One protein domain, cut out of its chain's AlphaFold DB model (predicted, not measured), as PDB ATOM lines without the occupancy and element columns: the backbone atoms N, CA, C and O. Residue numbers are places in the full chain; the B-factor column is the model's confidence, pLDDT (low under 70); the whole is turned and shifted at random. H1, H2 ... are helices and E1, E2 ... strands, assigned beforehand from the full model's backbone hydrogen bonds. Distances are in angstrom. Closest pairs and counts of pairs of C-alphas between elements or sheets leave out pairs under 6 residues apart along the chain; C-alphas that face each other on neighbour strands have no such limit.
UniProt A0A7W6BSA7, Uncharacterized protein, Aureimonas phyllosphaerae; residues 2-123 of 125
ATOM      1  N   SER A   2      -6.390   7.307  17.043       79.88
ATOM      2  CA  SER A   2      -6.005   8.039  18.267       79.88
ATOM      3  C   SER A   2      -6.298   7.289  19.572       79.88
ATOM      4  O   SER A   2      -5.432   7.226  20.431       79.88
ATOM      5  N   ALA A   3      -7.476   6.667  19.698       79.94
ATOM      6  CA  ALA A   3      -7.849   5.924  20.905       79.94
ATOM      7  C   ALA A   3      -6.950   4.701  21.166       79.94
ATOM      8  O   ALA A   3      -6.625   4.420  22.312       79.94
ATOM      9  N   ILE A   4      -6.512   4.011  20.109       85.88
ATOM     10  CA  ILE A   4      -5.603   2.859  20.224       85.88
ATOM     11  C   ILE A   4      -4.187   3.323  20.574       85.88
ATOM     12  O   ILE A   4      -3.541   2.720  21.417       85.88
ATOM     13  N   ALA A   5      -3.726   4.430  19.986       88.44
ATOM     14  CA  ALA A   5      -2.423   5.012  20.312       88.44
ATOM     15  C   ALA A   5      -2.343   5.563  21.750       88.44
ATOM     16  O   ALA A   5      -1.249   5.717  22.281       88.44
ATOM     17  N   ALA A   6      -3.487   5.870  22.369       88.88
ATOM     18  CA  ALA A   6      -3.582   6.307  23.758       88.88
ATOM     19  C   ALA A   6      -3.724   5.142  24.756       88.88
ATOM     20  O   ALA A   6      -3.768   5.385  25.963       88.88
ATOM     21  N   LEU A   7      -3.827   3.893  24.279       89.00
ATOM     22  CA  LEU A   7      -3.877   2.728  25.153       89.00
ATOM     23  C   LEU A   7      -2.547   2.606  25.900       89.00
ATOM     24  O   LEU A   7      -1.477   2.693  25.299       89.00
ATOM     25  N   SER A   8      -2.621   2.412  27.215       89.75
ATOM     26  CA  SER A   8      -1.418   2.260  28.025       89.75
ATOM     27  C   SER A   8      -0.606   1.048  27.549       89.75
ATOM     28  O   SER A   8      -1.182  -0.034  27.424       89.75
ATOM     29  N   PRO A   9       0.715   1.177  27.321       89.12
ATOM     30  CA  PRO A   9       1.539   0.081  26.811       89.12
ATOM     31  C   PRO A   9       1.712  -1.063  27.816       89.12
ATOM     32  O   PRO A   9       2.180  -2.130  27.443       89.12
ATOM     33  N   ILE A  10       1.344  -0.848  29.084       89.19
ATOM     34  CA  ILE A  10       1.364  -1.893  30.112       89.19
ATOM     35  C   ILE A  10       0.104  -2.763  30.098       89.19
ATOM     36  O   ILE A  10       0.047  -3.735  30.840       89.19
ATOM     37  N   ILE A  11      -0.922  -2.432  29.305       91.75
ATOM     38  CA  ILE A  11      -2.079  -3.317  29.129       91.75
ATOM     39  C   ILE A  11      -1.605  -4.537  28.341       91.75
ATOM     40  O   ILE A  11      -1.278  -4.432  27.161       91.75
ATOM     41  N   GLY A  12      -1.543  -5.677  29.025       90.12
ATOM     42  CA  GLY A  12      -1.104  -6.936  28.440       90.12
ATOM     43  C   GLY A  12      -2.239  -7.666  27.736       90.12
ATOM     44  O   GLY A  12      -1.998  -8.333  26.735       90.12
ATOM     45  N   ASP A  13      -3.466  -7.528  28.246       93.00
ATOM     46  CA  ASP A  13      -4.612  -8.261  27.719       93.00
ATOM     47  C   ASP A  13      -5.955  -7.567  28.007       93.00
ATOM     48  O   ASP A  13      -6.137  -6.929  29.049       93.00
ATOM     49  N   VAL A  14      -6.896  -7.698  27.063       95.38
ATOM     50  CA  VAL A  14      -8.285  -7.224  27.168       95.38
ATOM     51  C   VAL A  14      -9.202  -8.241  26.493       95.38
ATOM     52  O   VAL A  14      -9.088  -8.452  25.286       95.38
ATOM     53  N   GLN A  15     -10.155  -8.816  27.231       96.50
ATOM     54  CA  GLN A  15     -11.071  -9.832  26.693       96.50
ATOM     55  C   GLN A  15     -12.536  -9.492  26.961       96.50
ATOM     56  O   GLN A  15     -12.874  -8.868  27.965       96.50
ATOM     57  N   ILE A  16     -13.415  -9.927  26.055       96.62
ATOM     58  CA  ILE A  16     -14.855 -10.036  26.309       96.62
ATOM     59  C   ILE A  16     -15.131 -11.492  26.671       96.62
ATOM     60  O   ILE A  16     -14.865 -12.376  25.861       96.62
ATOM     61  N   VAL A  17     -15.635 -11.728  27.880       95.44
ATOM     62  CA  VAL A  17     -15.618 -13.065  28.506       95.44
ATOM     63  C   VAL A  17     -17.005 -13.674  28.718       95.44
ATOM     64  O   VAL A  17     -17.109 -14.835  29.091       95.44
ATOM     65  N   GLY A  18     -18.077 -12.930  28.445       94.19
ATOM     66  CA  GLY A  18     -19.442 -13.452  28.515       94.19
ATOM     67  C   GLY A  18     -20.497 -12.357  28.661       94.19
ATOM     68  O   GLY A  18     -20.142 -11.186  28.831       94.19
ATOM     69  N   PRO A  19     -21.789 -12.703  28.566       95.44
ATOM     70  CA  PRO A  19     -22.873 -11.770  28.828       95.44
ATOM     71  C   PRO A  19     -23.080 -11.548  30.336       95.44
ATOM     72  O   PRO A  19     -22.647 -12.337  31.169       95.44
ATOM     73  N   TRP A  20     -23.794 -10.484  30.689       96.00
ATOM     74  CA  TRP A  20     -24.402 -10.324  32.010       96.00
ATOM     75  C   TRP A  20     -25.784  -9.700  31.892       96.00
ATOM     76  O   TRP A  20     -26.050  -8.934  30.965       96.00
ATOM     77  N   ALA A  21     -26.646  -9.995  32.861       94.44
ATOM     78  CA  ALA A  21     -27.927  -9.342  33.054       94.44
ATOM     79  C   ALA A  21     -28.230  -9.163  34.551       94.44
ATOM     80  O   ALA A  21     -28.019 -10.075  35.348       94.44
ATOM     81  N   VAL A  22     -28.715  -7.979  34.936       92.25
ATOM     82  CA  VAL A  22     -29.153  -7.653  36.305       92.25
ATOM     83  C   VAL A  22     -30.116  -6.469  36.278       92.25
ATOM     84  O   VAL A  22     -29.894  -5.514  35.540       92.25
ATOM     85  N   ASP A  23     -31.203  -6.529  37.050       90.44
ATOM     86  CA  ASP A  23     -32.178  -5.434  37.203       90.44
ATOM     87  C   ASP A  23     -32.682  -4.831  35.873       90.44
ATOM     88  O   ASP A  23     -32.797  -3.616  35.709       90.44
ATOM     89  N   GLY A  24     -32.952  -5.687  34.881       90.56
ATOM     90  CA  GLY A  24     -33.418  -5.275  33.549       90.56
ATOM     91  C   GLY A  24     -32.342  -4.654  32.650       90.56
ATOM     92  O   GLY A  24     -32.639  -4.270  31.519       90.56
ATOM     93  N   ARG A  25     -31.095  -4.580  33.118       93.62
ATOM     94  CA  ARG A  25     -29.923  -4.159  32.344       93.62
ATOM     95  C   ARG A  25     -29.148  -5.382  31.889       93.62
ATOM     96  O   ARG A  25     -29.167  -6.414  32.556       93.62
ATOM     97  N   ASN A  26     -28.471  -5.267  30.757       95.81
ATOM     98  CA  ASN A  26     -27.639  -6.333  30.223       95.81
ATOM     99  C   ASN A  26     -26.461  -5.773  29.431       95.81
ATOM    100  O   ASN A  26     -26.439  -4.601  29.053       95.81
ATOM    101  N   GLY A  27     -25.486  -6.635  29.186       96.62
ATOM    102  CA  GLY A  27     -24.301  -6.292  28.431       96.62
ATOM    103  C   GLY A  27     -23.306  -7.436  28.411       96.62
ATOM    104  O   GLY A  27     -23.684  -8.605  28.478       96.62
ATOM    105  N   VAL A  28     -22.027  -7.088  28.327       97.19
ATOM    106  CA  VAL A  28     -20.917  -8.040  28.351       97.19
ATOM    107  C   VAL A  28     -19.927  -7.724  29.462       97.19
ATOM    108  O   VAL A  28     -19.705  -6.561  29.820       97.19
ATOM    109  N   TRP A  29     -19.333  -8.776  30.013       97.69
ATOM    110  CA  TRP A  29     -18.184  -8.690  30.894       97.69
ATOM    111  C   TRP A  29     -16.935  -8.437  30.053       97.69
ATOM    112  O   TRP A  29     -16.662  -9.163  29.093       97.69
ATOM    113  N   ARG A  30     -16.167  -7.413  30.425       97.88
ATOM    114  CA  ARG A  30     -14.841  -7.131  29.873       97.88
ATOM    115  C   ARG A  30     -13.787  -7.237  30.961       97.88
ATOM    116  O   ARG A  30     -13.947  -6.629  32.012       97.88
ATOM    117  N   THR A  31     -12.697  -7.931  30.687       97.94
ATOM    118  CA  THR A  31     -11.538  -8.024  31.577       97.94
ATOM    119  C   THR A  31     -10.387  -7.185  31.039       97.94
ATOM    120  O   THR A  31     -10.274  -6.980  29.829       97.94
ATOM    121  N   ILE A  32      -9.548  -6.667  31.934       96.62
ATOM    122  CA  ILE A  32      -8.304  -5.968  31.601       96.62
ATOM    123  C   ILE A  32      -7.216  -6.465  32.547       96.62
ATOM    124  O   ILE A  32      -7.392  -6.396  33.762       96.62
ATOM    125  N   MET A  33      -6.087  -6.898  31.991       93.81
ATOM    126  CA  MET A  33      -4.872  -7.210  32.741       93.81
ATOM    127  C   MET A  33      -3.760  -6.234  32.356       93.81
ATOM    128  O   MET A  33      -3.469  -6.040  31.171       93.81
ATOM    129  N   THR A  34      -3.101  -5.647  33.352       90.94
ATOM    130  CA  THR A  34      -1.879  -4.860  33.158       90.94
ATOM    131  C   THR A  34      -0.664  -5.615  33.668       90.94
ATOM    132  O   THR A  34      -0.726  -6.289  34.692       90.94
ATOM    133  N   GLN A  35       0.459  -5.466  32.978       82.50
ATOM    134  CA  GLN A  35       1.746  -6.000  33.394       82.50
ATOM    135  C   GLN A  35       2.434  -5.064  34.391       82.50
ATOM    136  O   GLN A  35       2.335  -3.841  34.285       82.50
ATOM    137  N   ALA A  36       3.198  -5.648  35.310       76.00
ATOM    138  CA  ALA A  36       3.929  -4.961  36.374       76.00
ATOM    139  C   ALA A  36       5.195  -4.204  35.905       76.00
ATOM    140  O   ALA A  36       6.217  -4.217  36.591       76.00
ATOM    141  N   LEU A  37       5.200  -3.581  34.721       69.81
ATOM    142  CA  LEU A  37       6.401  -2.913  34.204       69.81
ATOM    143  C   LEU A  37       6.765  -1.693  35.065       69.81
ATOM    144  O   LEU A  37       6.174  -0.625  34.934       69.81
ATOM    145  N   GLY A  38       7.765  -1.859  35.938       62.69
ATOM    146  CA  GLY A  38       8.214  -0.817  36.865       62.69
ATOM    147  C   GLY A  38       7.274  -0.576  38.052       62.69
ATOM    148  O   GLY A  38       7.482   0.383  38.794       62.69
ATOM    149  N   GLU A  39       6.257  -1.422  38.250       58.94
ATOM    150  CA  GLU A  39       5.354  -1.329  39.397       58.94
ATOM    151  C   GLU A  39       5.877  -2.128  40.594       58.94
ATOM    152  O   GLU A  39       6.361  -3.248  40.467       58.94
ATOM    153  N   SER A  40       5.736  -1.555  41.791       56.28
ATOM    154  CA  SER A  40       6.129  -2.208  43.052       56.28
ATOM    155  C   SER A  40       5.148  -3.281  43.548       56.28
ATOM    156  O   SER A  40       5.452  -3.955  44.526       56.28
ATOM    157  N   LYS A  41       3.969  -3.410  42.917       62.97
ATOM    158  CA  LYS A  41       2.825  -4.195  43.417       62.97
ATOM    159  C   LYS A  41       2.328  -5.293  42.458       62.97
ATOM    160  O   LYS A  41       1.210  -5.757  42.611       62.97
ATOM    161  N   GLY A  42       3.125  -5.711  41.475       77.12
ATOM    162  CA  GLY A  42       2.714  -6.778  40.551       77.12
ATOM    163  C   GLY A  42       1.690  -6.338  39.492       77.12
ATOM    164  O   GLY A  42       1.511  -5.148  39.232       77.12
ATOM    165  N   SER A  43       1.099  -7.313  38.796       85.94
ATOM    166  CA  SER A  43       0.095  -7.082  37.747       85.94
ATOM    167  C   SER A  43      -1.218  -6.574  38.351       85.94
ATOM    168  O   SER A  43      -1.521  -6.865  39.504       85.94
ATOM    169  N   ARG A  44      -2.031  -5.848  37.575       92.00
ATOM    170  CA  ARG A  44      -3.361  -5.390  38.020       92.00
ATOM    171  C   ARG A  44      -4.438  -5.981  37.138       92.00
ATOM    172  O   ARG A  44      -4.281  -6.035  35.918       92.00
ATOM    173  N   PHE A  45      -5.547  -6.369  37.751       95.56
ATOM    174  CA  PHE A  45      -6.660  -6.990  37.052       95.56
ATOM    175  C   PHE A  45      -7.971  -6.266  37.331       95.56
ATOM    176  O   PHE A  45      -8.297  -5.942  38.474       95.56
ATOM    177  N   PHE A  46      -8.743  -6.056  36.271       97.38
ATOM    178  CA  PHE A  46     -10.055  -5.435  36.335       97.38
ATOM    179  C   PHE A  46     -11.080  -6.284  35.602       97.38
ATOM    180  O   PHE A  46     -10.804  -6.808  34.524       97.38
ATOM    181  N   PHE A  47     -12.301  -6.303  36.126       97.88
ATOM    182  CA  PHE A  47     -13.482  -6.696  35.370       97.88
ATOM    183  C   PHE A  47     -14.456  -5.520  35.278       97.88
ATOM    184  O   PHE A  47     -14.546  -4.668  36.165       97.88
ATOM    185  N   GLN A  48     -15.168  -5.447  34.163       97.81
ATOM    186  CA  GLN A  48     -16.036  -4.334  33.820       97.81
ATOM    187  C   GLN A  48     -17.346  -4.838  33.243       97.81
ATOM    188  O   GLN A  48     -17.359  -5.765  32.433       97.81
ATOM    189  N   GLN A  49     -18.436  -4.168  33.596       97.44
ATOM    190  CA  GLN A  49     -19.688  -4.292  32.867       97.44
ATOM    191  C   GLN A  49     -19.700  -3.260  31.749       97.44
ATOM    192  O   GLN A  49     -19.574  -2.056  31.994       97.44
ATOM    193  N   VAL A  50     -19.858  -3.735  30.520       97.81
ATOM    194  CA  VAL A  50     -20.050  -2.899  29.337       97.81
ATOM    195  C   VAL A  50     -21.457  -3.139  28.816       97.81
ATOM    196  O   VAL A  50     -21.813  -4.281  28.551       97.81
ATOM    197  N   GLU A  51     -22.244  -2.083  28.645       97.00
ATOM    198  CA  GLU A  51     -23.556  -2.155  27.989       97.00
ATOM    199  C   GLU A  51     -23.611  -1.218  26.784       97.00
ATOM    200  O   GLU A  51     -22.804  -0.293  26.656       97.00
ATOM    201  N   GLU A  52     -24.566  -1.449  25.889       95.81
ATOM    202  CA  GLU A  52     -24.856  -0.510  24.812       95.81
ATOM    203  C   GLU A  52     -25.818   0.577  25.315       95.81
ATOM    204  O   GLU A  52     -26.917   0.285  25.783       95.81
ATOM    205  N   ARG A  53     -25.405   1.844  25.212       92.25
ATOM    206  CA  ARG A  53     -26.250   3.020  25.468       92.25
ATOM    207  C   ARG A  53     -26.231   3.924  24.254       92.25
ATOM    208  O   ARG A  53     -25.153   4.274  23.780       92.25
ATOM    209  N   ASP A  54     -27.404   4.301  23.753       92.31
ATOM    210  CA  ASP A  54     -27.539   5.198  22.598       92.31
ATOM    211  C   ASP A  54     -26.696   4.749  21.381       92.31
ATOM    212  O   ASP A  54     -26.056   5.560  20.705       92.31
ATOM    213  N   GLY A  55     -26.641   3.432  21.138       91.56
ATOM    214  CA  GLY A  55     -25.851   2.820  20.062       91.56
ATOM    215  C   GLY A  55     -24.335   2.822  20.295       91.56
ATOM    216  O   GLY A  55     -23.568   2.682  19.340       91.56
ATOM    217  N   LYS A  56     -23.872   3.040  21.534       93.94
ATOM    218  CA  LYS A  56     -22.447   3.104  21.888       93.94
ATOM    219  C   LYS A  56     -22.104   2.192  23.069       93.94
ATOM    220  O   LYS A  56     -22.764   2.267  24.109       93.94
ATOM    221  N   PRO A  57     -21.017   1.403  22.977       93.81
ATOM    222  CA  PRO A  57     -20.493   0.668  24.121       93.81
ATOM    223  C   PRO A  57     -20.071   1.629  25.236       93.81
ATOM    224  O   PRO A  57     -19.261   2.532  25.017       93.81
ATOM    225  N   THR A  58     -20.602   1.421  26.435       96.38
ATOM    226  CA  THR A  58     -20.357   2.252  27.615       96.38
ATOM    227  C   THR A  58     -19.963   1.367  28.790       96.38
ATOM    228  O   THR A  58     -20.668   0.417  29.121       96.38
ATOM    229  N   VAL A  59     -18.842   1.687  29.442       96.38
ATOM    230  CA  VAL A  59     -18.463   1.054  30.715       96.38
ATOM    231  C   VAL A  59     -19.364   1.611  31.807       96.38
ATOM    232  O   VAL A  59     -19.393   2.823  32.018       96.38
ATOM    233  N   VAL A  60     -20.096   0.740  32.494       95.38
ATOM    234  CA  VAL A  60     -21.056   1.141  33.535       95.38
ATOM    235  C   VAL A  60     -20.633   0.749  34.937       95.38
ATOM    236  O   VAL A  60     -21.095   1.354  35.900       95.38
ATOM    237  N   SER A  61     -19.727  -0.215  35.052       95.12
ATOM    238  CA  SER A  61     -19.006  -0.512  36.282       95.12
ATOM    239  C   SER A  61     -17.605  -1.008  35.943       95.12
ATOM    240  O   SER A  61     -17.367  -1.566  34.868       95.12
ATOM    241  N   SER A  62     -16.664  -0.749  36.847       97.19
ATOM    242  CA  SER A  62     -15.283  -1.202  36.745       97.19
ATOM    243  C   SER A  62     -14.774  -1.510  38.138       97.19
ATOM    244  O   SER A  62     -14.741  -0.618  38.983       97.19
ATOM    245  N   THR A  63     -14.354  -2.750  38.347       97.69
ATOM    246  CA  THR A  63     -13.877  -3.244  39.637       97.69
ATOM    247  C   THR A  63     -12.462  -3.766  39.468       97.69
ATOM    248  O   THR A  63     -12.200  -4.548  38.556       97.69
ATOM    249  N   GLU A  64     -11.558  -3.311  40.329       96.94
ATOM    250  CA  GLU A  64     -10.219  -3.882  40.476       96.94
ATOM    251  C   GLU A  64     -10.286  -5.054  41.455       96.94
ATOM    252  O   GLU A  64     -10.892  -4.917  42.518       96.94
ATOM    253  N   VAL A  65      -9.672  -6.182  41.105       96.81
ATOM    254  CA  VAL A  65      -9.474  -7.306  42.031       96.81
ATOM    255  C   VAL A  65      -8.134  -7.073  42.711       96.81
ATOM    256  O   VAL A  65      -7.088  -7.391  42.154       96.81
ATOM    257  N   THR A  66      -8.142  -6.416  43.866       93.75
ATOM    258  CA  THR A  66      -6.912  -5.918  44.502       93.75
ATOM    259  C   THR A  66      -6.012  -7.029  45.030       93.75
ATOM    260  O   THR A  66      -4.799  -6.860  45.074       93.75
ATOM    261  N   GLU A  67      -6.593  -8.178  45.363       92.88
ATOM    262  CA  GLU A  67      -5.906  -9.369  45.863       92.88
ATOM    263  C   GLU A  67      -4.941  -9.966  44.825       92.88
ATOM    264  O   GLU A  67      -3.994 -10.658  45.178       92.88
ATOM    265  N   ILE A  68      -5.129  -9.654  43.539       90.44
ATOM    266  CA  ILE A  68      -4.226 -10.066  42.453       90.44
ATOM    267  C   ILE A  68      -2.806  -9.518  42.654       90.44
ATOM    268  O   ILE A  68      -1.837 -10.194  42.319       90.44
ATOM    269  N   ALA A  69      -2.675  -8.324  43.235       87.25
ATOM    270  CA  ALA A  69      -1.383  -7.721  43.559       87.25
ATOM    271  C   ALA A  69      -0.664  -8.424  44.729       87.25
ATOM    272  O   ALA A  69       0.513  -8.168  44.973       87.25
ATOM    273  N   GLU A  70      -1.381  -9.267  45.475       86.31
ATOM    274  CA  GLU A  70      -0.898  -9.954  46.676       86.31
ATOM    275  C   GLU A  70      -0.554 -11.428  46.411       86.31
ATOM    276  O   GLU A  70      -0.005 -12.091  47.289       86.31
ATOM    277  N   VAL A  71      -0.850 -11.938  45.211       86.38
ATOM    278  CA  VAL A  71      -0.505 -13.302  44.797       86.38
ATOM    279  C   VAL A  71       1.016 -13.459  44.738       86.38
ATOM    280  O   VAL A  71       1.699 -12.702  44.042       86.38
ATOM    281  N   ASP A  72       1.543 -14.474  45.428       82.38
ATOM    282  CA  ASP A  72       2.969 -14.809  45.405       82.38
ATOM    283  C   ASP A  72       3.332 -15.563  44.117       82.38
ATOM    284  O   ASP A  72       3.330 -16.790  44.034       82.38
ATOM    285  N   GLY A  73       3.560 -14.801  43.050       81.38
ATOM    286  CA  GLY A  73       3.893 -15.354  41.748       81.38
ATOM    287  C   GLY A  73       3.678 -14.374  40.605       81.38
ATOM    288  O   GLY A  73       3.163 -13.267  40.762       81.38
ATOM    289  N   ALA A  74       4.077 -14.793  39.409       83.75
ATOM    290  CA  ALA A  74       3.750 -14.088  38.181       83.75
ATOM    291  C   ALA A  74       2.459 -14.658  37.589       83.75
ATOM    292  O   ALA A  74       2.409 -15.826  37.204       83.75
ATOM    293  N   ILE A  75       1.432 -13.822  37.447       86.81
ATOM    294  CA  ILE A  75       0.254 -14.184  36.654       86.81
ATOM    295  C   ILE A  75       0.624 -14.072  35.180       86.81
ATOM    296  O   ILE A  75       0.903 -12.979  34.678       86.81
ATOM    297  N   VAL A  76       0.624 -15.209  34.492       85.25
ATOM    298  CA  VAL A  76       1.011 -15.304  33.076       85.25
ATOM    299  C   VAL A  76      -0.189 -15.365  32.138       85.25
ATOM    300  O   VAL A  76      -0.042 -15.159  30.934       85.25
ATOM    301  N   GLY A  77      -1.380 -15.610  32.682       87.75
ATOM    302  CA  GLY A  77      -2.618 -15.671  31.924       87.75
ATOM    303  C   GLY A  77      -3.831 -15.892  32.815       87.75
ATOM    304  O   GLY A  77      -3.724 -16.104  34.023       87.75
ATOM    305  N   TYR A  78      -5.000 -15.823  32.195       93.44
ATOM    306  CA  TYR A  78      -6.261 -16.212  32.802       93.44
ATOM    307  C   TYR A  78      -7.208 -16.715  31.713       93.44
ATOM    308  O   TYR A  78      -7.079 -16.355  30.539       93.44
ATOM    309  N   ARG A  79      -8.165 -17.552  32.106       93.81
ATOM    310  CA  ARG A  79      -9.195 -18.105  31.222       93.81
ATOM    311  C   ARG A  79     -10.563 -17.988  31.867       93.81
ATOM    312  O   ARG A  79     -10.698 -18.221  33.065       93.81
ATOM    313  N   ALA A  80     -11.562 -17.646  31.065       94.81
ATOM    314  CA  ALA A  80     -12.952 -17.723  31.485       94.81
ATOM    315  C   ALA A  80     -13.452 -19.162  31.381       94.81
ATOM    316  O   ALA A  80     -13.145 -19.852  30.407       94.81
ATOM    317  N   ASP A  81     -14.215 -19.589  32.378       94.38
ATOM    318  CA  ASP A  81     -14.937 -20.853  32.335       94.38
ATOM    319  C   ASP A  81     -16.377 -20.641  31.873       94.38
ATOM    320  O   ASP A  81     -16.952 -19.558  32.031       94.38
ATOM    321  N   ALA A  82     -16.956 -21.676  31.271       89.00
ATOM    322  CA  ALA A  82     -18.338 -21.614  30.830       89.00
ATOM    323  C   ALA A  82     -19.262 -21.530  32.058       89.00
ATOM    324  O   ALA A  82     -19.140 -22.350  32.970       89.00
ATOM    325  N   PRO A  83     -20.207 -20.576  32.099       89.56
ATOM    326  CA  PRO A  83     -21.165 -20.524  33.189       89.56
ATOM    327  C   PRO A  83     -22.031 -21.788  33.204       89.56
ATOM    328  O   PRO A  83     -22.381 -22.338  32.156       89.56
ATOM    329  N   ALA A  84     -22.412 -22.230  34.403       88.94
ATOM    330  CA  ALA A  84     -23.398 -23.291  34.565       88.94
ATOM    331  C   ALA A  84     -24.770 -22.865  34.004       88.94
ATOM    332  O   ALA A  84     -25.078 -21.674  33.918       88.94
ATOM    333  N   GLU A  85     -25.616 -23.840  33.662       89.88
ATOM    334  CA  GLU A  85     -26.992 -23.579  33.220       89.88
ATOM    335  C   GLU A  85     -27.758 -22.764  34.278       89.88
ATOM    336  O   GLU A  85     -27.738 -23.084  35.470       89.88
ATOM    337  N   GLY A  86     -28.408 -21.680  33.847       90.38
ATOM    338  CA  GLY A  86     -29.093 -20.724  34.721       90.38
ATOM    339  C   GLY A  86     -28.168 -19.721  35.422       90.38
ATOM    340  O   GLY A  86     -28.632 -18.939  36.253       90.38
ATOM    341  N   GLN A  87     -26.868 -19.740  35.119       92.62
ATOM    342  CA  GLN A  87     -25.855 -18.828  35.650       92.62
ATOM    343  C   GLN A  87     -25.135 -18.053  34.545       92.62
ATOM    344  O   GLN A  87     -24.012 -17.600  34.737       92.62
ATOM    345  N   GLU A  88     -25.767 -17.848  33.391       94.25
ATOM    346  CA  GLU A  88     -25.143 -17.275  32.190       94.25
ATOM    347  C   GLU A  88     -24.612 -15.850  32.394       94.25
ATOM    348  O   GLU A  88     -23.807 -15.373  31.602       94.25
ATOM    349  N   SER A  89     -25.074 -15.166  33.445       95.94
ATOM    350  CA  SER A  89     -24.586 -13.838  33.826       95.94
ATOM    351  C   SER A  89     -23.411 -13.854  34.803       95.94
ATOM    352  O   SER A  89     -22.842 -12.793  35.075       95.94
ATOM    353  N   ASN A  90     -23.064 -15.018  35.354       96.38
ATOM    354  CA  ASN A  90     -21.912 -15.173  36.226       96.38
ATOM    355  C   ASN A  90     -20.633 -15.211  35.393       96.38
ATOM    356  O   ASN A  90     -20.615 -15.659  34.248       96.38
ATOM    357  N   LEU A  91     -19.552 -14.748  36.004       96.50
ATOM    358  CA  LEU A  91     -18.215 -14.812  35.449       96.50
ATOM    359  C   LEU A  91     -17.333 -15.610  36.402       96.50
ATOM    360  O   LEU A  91     -17.127 -15.194  37.541       96.50
ATOM    361  N   THR A  92     -16.784 -16.710  35.901       96.62
ATOM    362  CA  THR A  92     -15.737 -17.476  36.576       96.62
ATOM    363  C   THR A  92     -14.463 -17.369  35.754       96.62
ATOM    364  O   THR A  92     -14.470 -17.663  34.558       96.62
ATOM    365  N   LEU A  93     -13.374 -16.925  36.378       96.75
ATOM    366  CA  LEU A  93     -12.052 -16.869  35.765       96.75
ATOM    367  C   LEU A  93     -11.068 -17.700  36.575       96.75
ATOM    368  O   LEU A  93     -11.026 -17.581  37.796       96.75
ATOM    369  N   PHE A  94     -10.224 -18.450  35.881       95.31
ATOM    370  CA  PHE A  94      -9.078 -19.135  36.464       95.31
ATOM    371  C   PHE A  94      -7.788 -18.444  36.037       95.31
ATOM    372  O   PHE A  94      -7.609 -18.161  34.851       95.31
ATOM    373  N   PHE A  95      -6.901 -18.180  36.991       93.19
ATOM    374  CA  PHE A  95      -5.618 -17.516  36.778       93.19
ATOM    375  C   PHE A  95      -4.488 -18.536  36.806       93.19
ATOM    376  O   PHE A  95      -4.392 -19.337  37.738       93.19
ATOM    377  N   ASP A  96      -3.623 -18.467  35.797       88.00
ATOM    378  CA  ASP A  96      -2.421 -19.286  35.711       88.00
ATOM    379  C   ASP A  96      -1.257 -18.519  36.351       88.00
ATOM    380  O   ASP A  96      -0.851 -17.454  35.865       88.00
ATOM    381  N   ILE A  97      -0.733 -19.061  37.454       86.19
ATOM    382  CA  ILE A  97       0.337 -18.450  38.244       86.19
ATOM    383  C   ILE A  97       1.606 -19.291  38.134       86.19
ATOM    384  O   ILE A  97       1.604 -20.514  38.310       86.19
ATOM    385  N   VAL A  98       2.706 -18.610  37.830       83.81
ATOM    386  CA  VAL A  98       4.057 -19.165  37.881       83.81
ATOM    387  C   VAL A  98       4.698 -18.711  39.196       83.81
ATOM    388  O   VAL A  98       4.956 -17.511  39.342       83.81
ATOM    389  N   PRO A  99       4.948 -19.629  40.149       79.00
ATOM    390  CA  PRO A  99       5.613 -19.304  41.409       79.00
ATOM    391  C   PRO A  99       7.032 -18.781  41.172       79.00
ATOM    392  O   PRO A  99       7.714 -19.201  40.234       79.00
ATOM    393  N   MET A 100       7.492 -17.865  42.024       74.81
ATOM    394  CA  MET A 100       8.839 -17.283  41.916       74.81
ATOM    395  C   MET A 100       9.933 -18.181  42.512       74.81
ATOM    396  O   MET A 100      11.108 -18.042  42.175       74.81
ATOM    397  N   ASP A 101       9.552 -19.093  43.398       76.62
ATOM    398  CA  ASP A 101      10.417 -19.980  44.178       76.62
ATOM    399  C   ASP A 101      10.567 -21.391  43.577       76.62
ATOM    400  O   ASP A 101      11.388 -22.184  44.045       76.62
ATOM    401  N   GLY A 102       9.834 -21.688  42.499       65.31
ATOM    402  CA  GLY A 102       9.840 -22.991  41.834       65.31
ATOM    403  C   GLY A 102       8.910 -24.029  42.467       65.31
ATOM    404  O   GLY A 102       9.055 -25.216  42.163       65.31
ATOM    405  N   GLU A 103       7.975 -23.608  43.323       74.06
ATOM    406  CA  GLU A 103       6.912 -24.466  43.847       74.06
ATOM    407  C   GLU A 103       5.868 -24.854  42.779       74.06
ATOM    408  O   GLU A 103       5.969 -24.521  41.593       74.06
ATOM    409  N   ILE A 104       4.873 -25.651  43.183       65.75
ATOM    410  CA  ILE A 104       3.791 -26.104  42.303       65.75
ATOM    411  C   ILE A 104       2.891 -24.908  41.978       65.75
ATOM    412  O   ILE A 104       2.459 -24.198  42.878       65.75
ATOM    413  N   SER A 105       2.563 -24.724  40.697       67.81
ATOM    414  CA  SER A 105       1.586 -23.722  40.262       67.81
ATOM    415  C   SER A 105       0.253 -23.883  40.995       67.81
ATOM    416  O   SER A 105      -0.451 -24.880  40.814       67.81
ATOM    417  N   GLU A 106      -0.115 -22.873  41.777       73.50
ATOM    418  CA  GLU A 106      -1.460 -22.727  42.318       73.50
ATOM    419  C   GLU A 106      -2.373 -22.111  41.252       73.50
ATOM    420  O   GLU A 106      -1.984 -21.199  40.522       73.50
ATOM    421  N   THR A 107      -3.605 -22.613  41.144       85.31
ATOM    422  CA  THR A 107      -4.640 -21.958  40.332       85.31
ATOM    423  C   THR A 107      -5.493 -21.111  41.257       85.31
ATOM    424  O   THR A 107      -5.964 -21.615  42.274       85.31
ATOM    425  N   TYR A 108      -5.716 -19.849  40.905       92.62
ATOM    426  CA  TYR A 108      -6.656 -18.983  41.619       92.62
ATOM    427  C   TYR A 108      -7.936 -18.829  40.808       92.62
ATOM    428  O   TYR A 108      -7.909 -18.836  39.578       92.62
ATOM    429  N   GLU A 109      -9.053 -18.671  41.502       95.56
ATOM    430  CA  GLU A 109     -10.377 -18.482  40.930       95.56
ATOM    431  C   GLU A 109     -10.914 -17.100  41.311       95.56
ATOM    432  O   GLU A 109     -10.892 -16.714  42.481       95.56
ATOM    433  N   LEU A 110     -11.432 -16.367  40.325       97.00
ATOM    434  CA  LEU A 110     -12.330 -15.235  40.534       97.00
ATOM    435  C   LEU A 110     -13.743 -15.657  40.154       97.00
ATOM    436  O   LEU A 110     -13.991 -16.021  39.007       97.00
ATOM    437  N   PHE A 111     -14.677 -15.487  41.080       97.06
ATOM    438  CA  PHE A 111     -16.100 -15.620  40.824       97.06
ATOM    439  C   PHE A 111     -16.806 -14.276  40.995       97.06
ATOM    440  O   PHE A 111     -16.711 -13.634  42.045       97.06
ATOM    441  N   VAL A 112     -17.575 -13.880  39.985       97.12
ATOM    442  CA  VAL A 112     -18.413 -12.681  39.990       97.12
ATOM    443  C   VAL A 112     -19.844 -13.080  39.647       97.12
ATOM    444  O   VAL A 112     -20.105 -13.654  38.592       97.12
ATOM    445  N   ALA A 113     -20.782 -12.712  40.516       93.62
ATOM    446  CA  ALA A 113     -22.209 -12.749  40.222       93.62
ATOM    447  C   ALA A 113     -22.752 -11.311  40.193       93.62
ATOM    448  O   ALA A 113     -22.383 -10.505  41.056       93.62
ATOM    449  N   PRO A 114     -23.619 -10.946  39.231       88.38
ATOM    450  CA  PRO A 114     -24.178  -9.603  39.173       88.38
ATOM    451  C   PRO A 114     -24.871  -9.199  40.482       88.38
ATOM    452  O   PRO A 114     -25.655  -9.957  41.050       88.38
ATOM    453  N   GLY A 115     -24.583  -7.988  40.964       85.69
ATOM    454  CA  GLY A 115     -25.171  -7.453  42.199       85.69
ATOM    455  C   GLY A 115     -24.639  -8.075  43.499       85.69
ATOM    456  O   GLY A 115     -25.114  -7.709  44.570       85.69
ATOM    457  N   GLN A 116     -23.660  -8.979  43.428       91.50
ATOM    458  CA  GLN A 116     -23.006  -9.587  44.587       91.50
ATOM    459  C   GLN A 116     -21.529  -9.163  44.660       91.50
ATOM    460  O   GLN A 116     -20.927  -8.858  43.627       91.50
ATOM    461  N   PRO A 117     -20.916  -9.154  45.857       94.69
ATOM    462  CA  PRO A 117     -19.465  -9.061  45.977       94.69
ATOM    463  C   PRO A 117     -18.781 -10.196  45.205       94.69
ATOM    464  O   PRO A 117     -19.271 -11.330  45.195       94.69
ATOM    465  N   TYR A 118     -17.643  -9.898  44.577       97.00
ATOM    466  CA  TYR A 118     -16.823 -10.944  43.974       97.00
ATOM    467  C   TYR A 118     -16.154 -11.794  45.060       97.00
ATOM    468  O   TYR A 118     -16.019 -11.377  46.212       97.00
ATOM    469  N   ARG A 119     -15.722 -12.995  44.678       96.56
ATOM    470  CA  ARG A 119     -14.888 -13.872  45.503       96.56
ATOM    471  C   ARG A 119     -13.614 -14.183  44.738       96.56
ATOM    472  O   ARG A 119     -13.704 -14.558  43.574       96.56
ATOM    473  N   PHE A 120     -12.467 -14.038  45.385       95.62
ATOM    474  CA  PHE A 120     -11.169 -14.390  44.821       95.62
ATOM    475  C   PHE A 120     -10.372 -15.226  45.823       95.62
ATOM    476  O   PHE A 120     -10.394 -14.931  47.018       95.62
ATOM    477  N   GLY A 121      -9.694 -16.270  45.351       92.88
ATOM    478  CA  GLY A 121      -8.843 -17.115  46.186       92.88
ATOM    479  C   GLY A 121      -8.351 -18.366  45.457       92.88
ATOM    480  O   GLY A 121      -8.610 -18.506  44.262       92.88
ATOM    481  N   PRO A 122      -7.654 -19.281  46.153       89.88
ATOM    482  CA  PRO A 122      -7.219 -20.548  45.573       89.88
ATOM    483  C   PRO A 122      -8.412 -21.350  45.038       89.88
ATOM    484  O   PRO A 122      -9.433 -21.478  45.719       89.88
ATOM    485  N   ALA A 123      -8.283 -21.896  43.830       85.38
ATOM    486  CA  ALA A 123      -9.302 -22.742  43.225       85.38
ATOM    487  C   ALA A 123      -9.429 -24.051  44.022       85.38
ATOM    488  O   ALA A 123      -8.444 -24.760  44.244       85.38
TER     489      ALA A 123
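This is residues 2 to 123 of the 125 residues of an uncharacterized protein of Aureimonas phyllosphaerae (UniProt A0A7W6BSA7). Two strongly twisted sheets of four strands stand partly face to face as a sandwich, their strands nearly aligned, with the E3 and E4 hairpin splaying away from the other sheet. The short helix H2 lies where the chain passes from one sheet to the other, and residues 2 to 7, with H1, stick out as a free arm. The printed part has 122 residues, with H1, E1 to E4, H2 and E5 to E8 in that order; it is mostly strand. Each sheet is an antiparallel meander, each strand the neighbour of the one before: E1 E2 E3 E4 and E5 E6 E7 E8. The whole is compact, with a radius of gyration of the C-alphas of 15.3 A, and flat, spanning 49 by 40 by 20 A.

Find C-alpha 11 at (-2.079, -3.317, 29.129); from there E1, residues 11 to 22, runs 28.3 A and bends by 63 degrees at residue 18. E2 is residues 25 to 34, 28.1 A; E3 is residues 44 to 53, 27.4 A; E4, residues 56 to 64, 23.3 A, bends by 50 degrees at residue 61. In the second sheet look for E5, residues 74 to 81, 20.7 A; E6, residues 91 to 98, 22.8 A; E7, residues 107 to 112; and E8, residues 119 to 122, which ends at C-alpha 122 at (-7.219, -20.548, 45.573). H1 is residues 2 to 5 and H2 residues 66 to 70.

In the first sheet, look at N 20 and O 27 of the hairpin E1 and E2, 2.9 A apart, at N 48 and O 30 between E3 and E2, 2.7 A, and at N 58 and O 51 between E4 and E3, 2.8 A. In the second sheet, look at N 79 and O 94 of the hairpin E5 and E6, 2.9 A apart, at N 93 and O 110 of the hairpin E6 and E7, 2.8 A, and at N 109 and O 121 of the hairpin E7 and E8, 2.8 A. These pairs are within hydrogen-bond range. Across the sandwich, the closest C-alphas of E1 and E5 are Val 17 and Ala 80, 6.1 A apart. E4 and E8 are apart. H2 only grazes the first sheet with residues 66 to 69; its height over the second is 6.8 A, over none of its strands. H2 has 0 of 1 O i to N i+4 pairs within range but 2 of 2 O i to N i+3 pairs; H1 is too short for the former.

The C-alphas farthest apart, Asp 54 and Gly 102, are 50.6 A apart. The printed part has no cut, and no link is long. Mean pLDDT of the printed part is 89.5; residues 37 to 41, 102, and 104 to 105 are under 70.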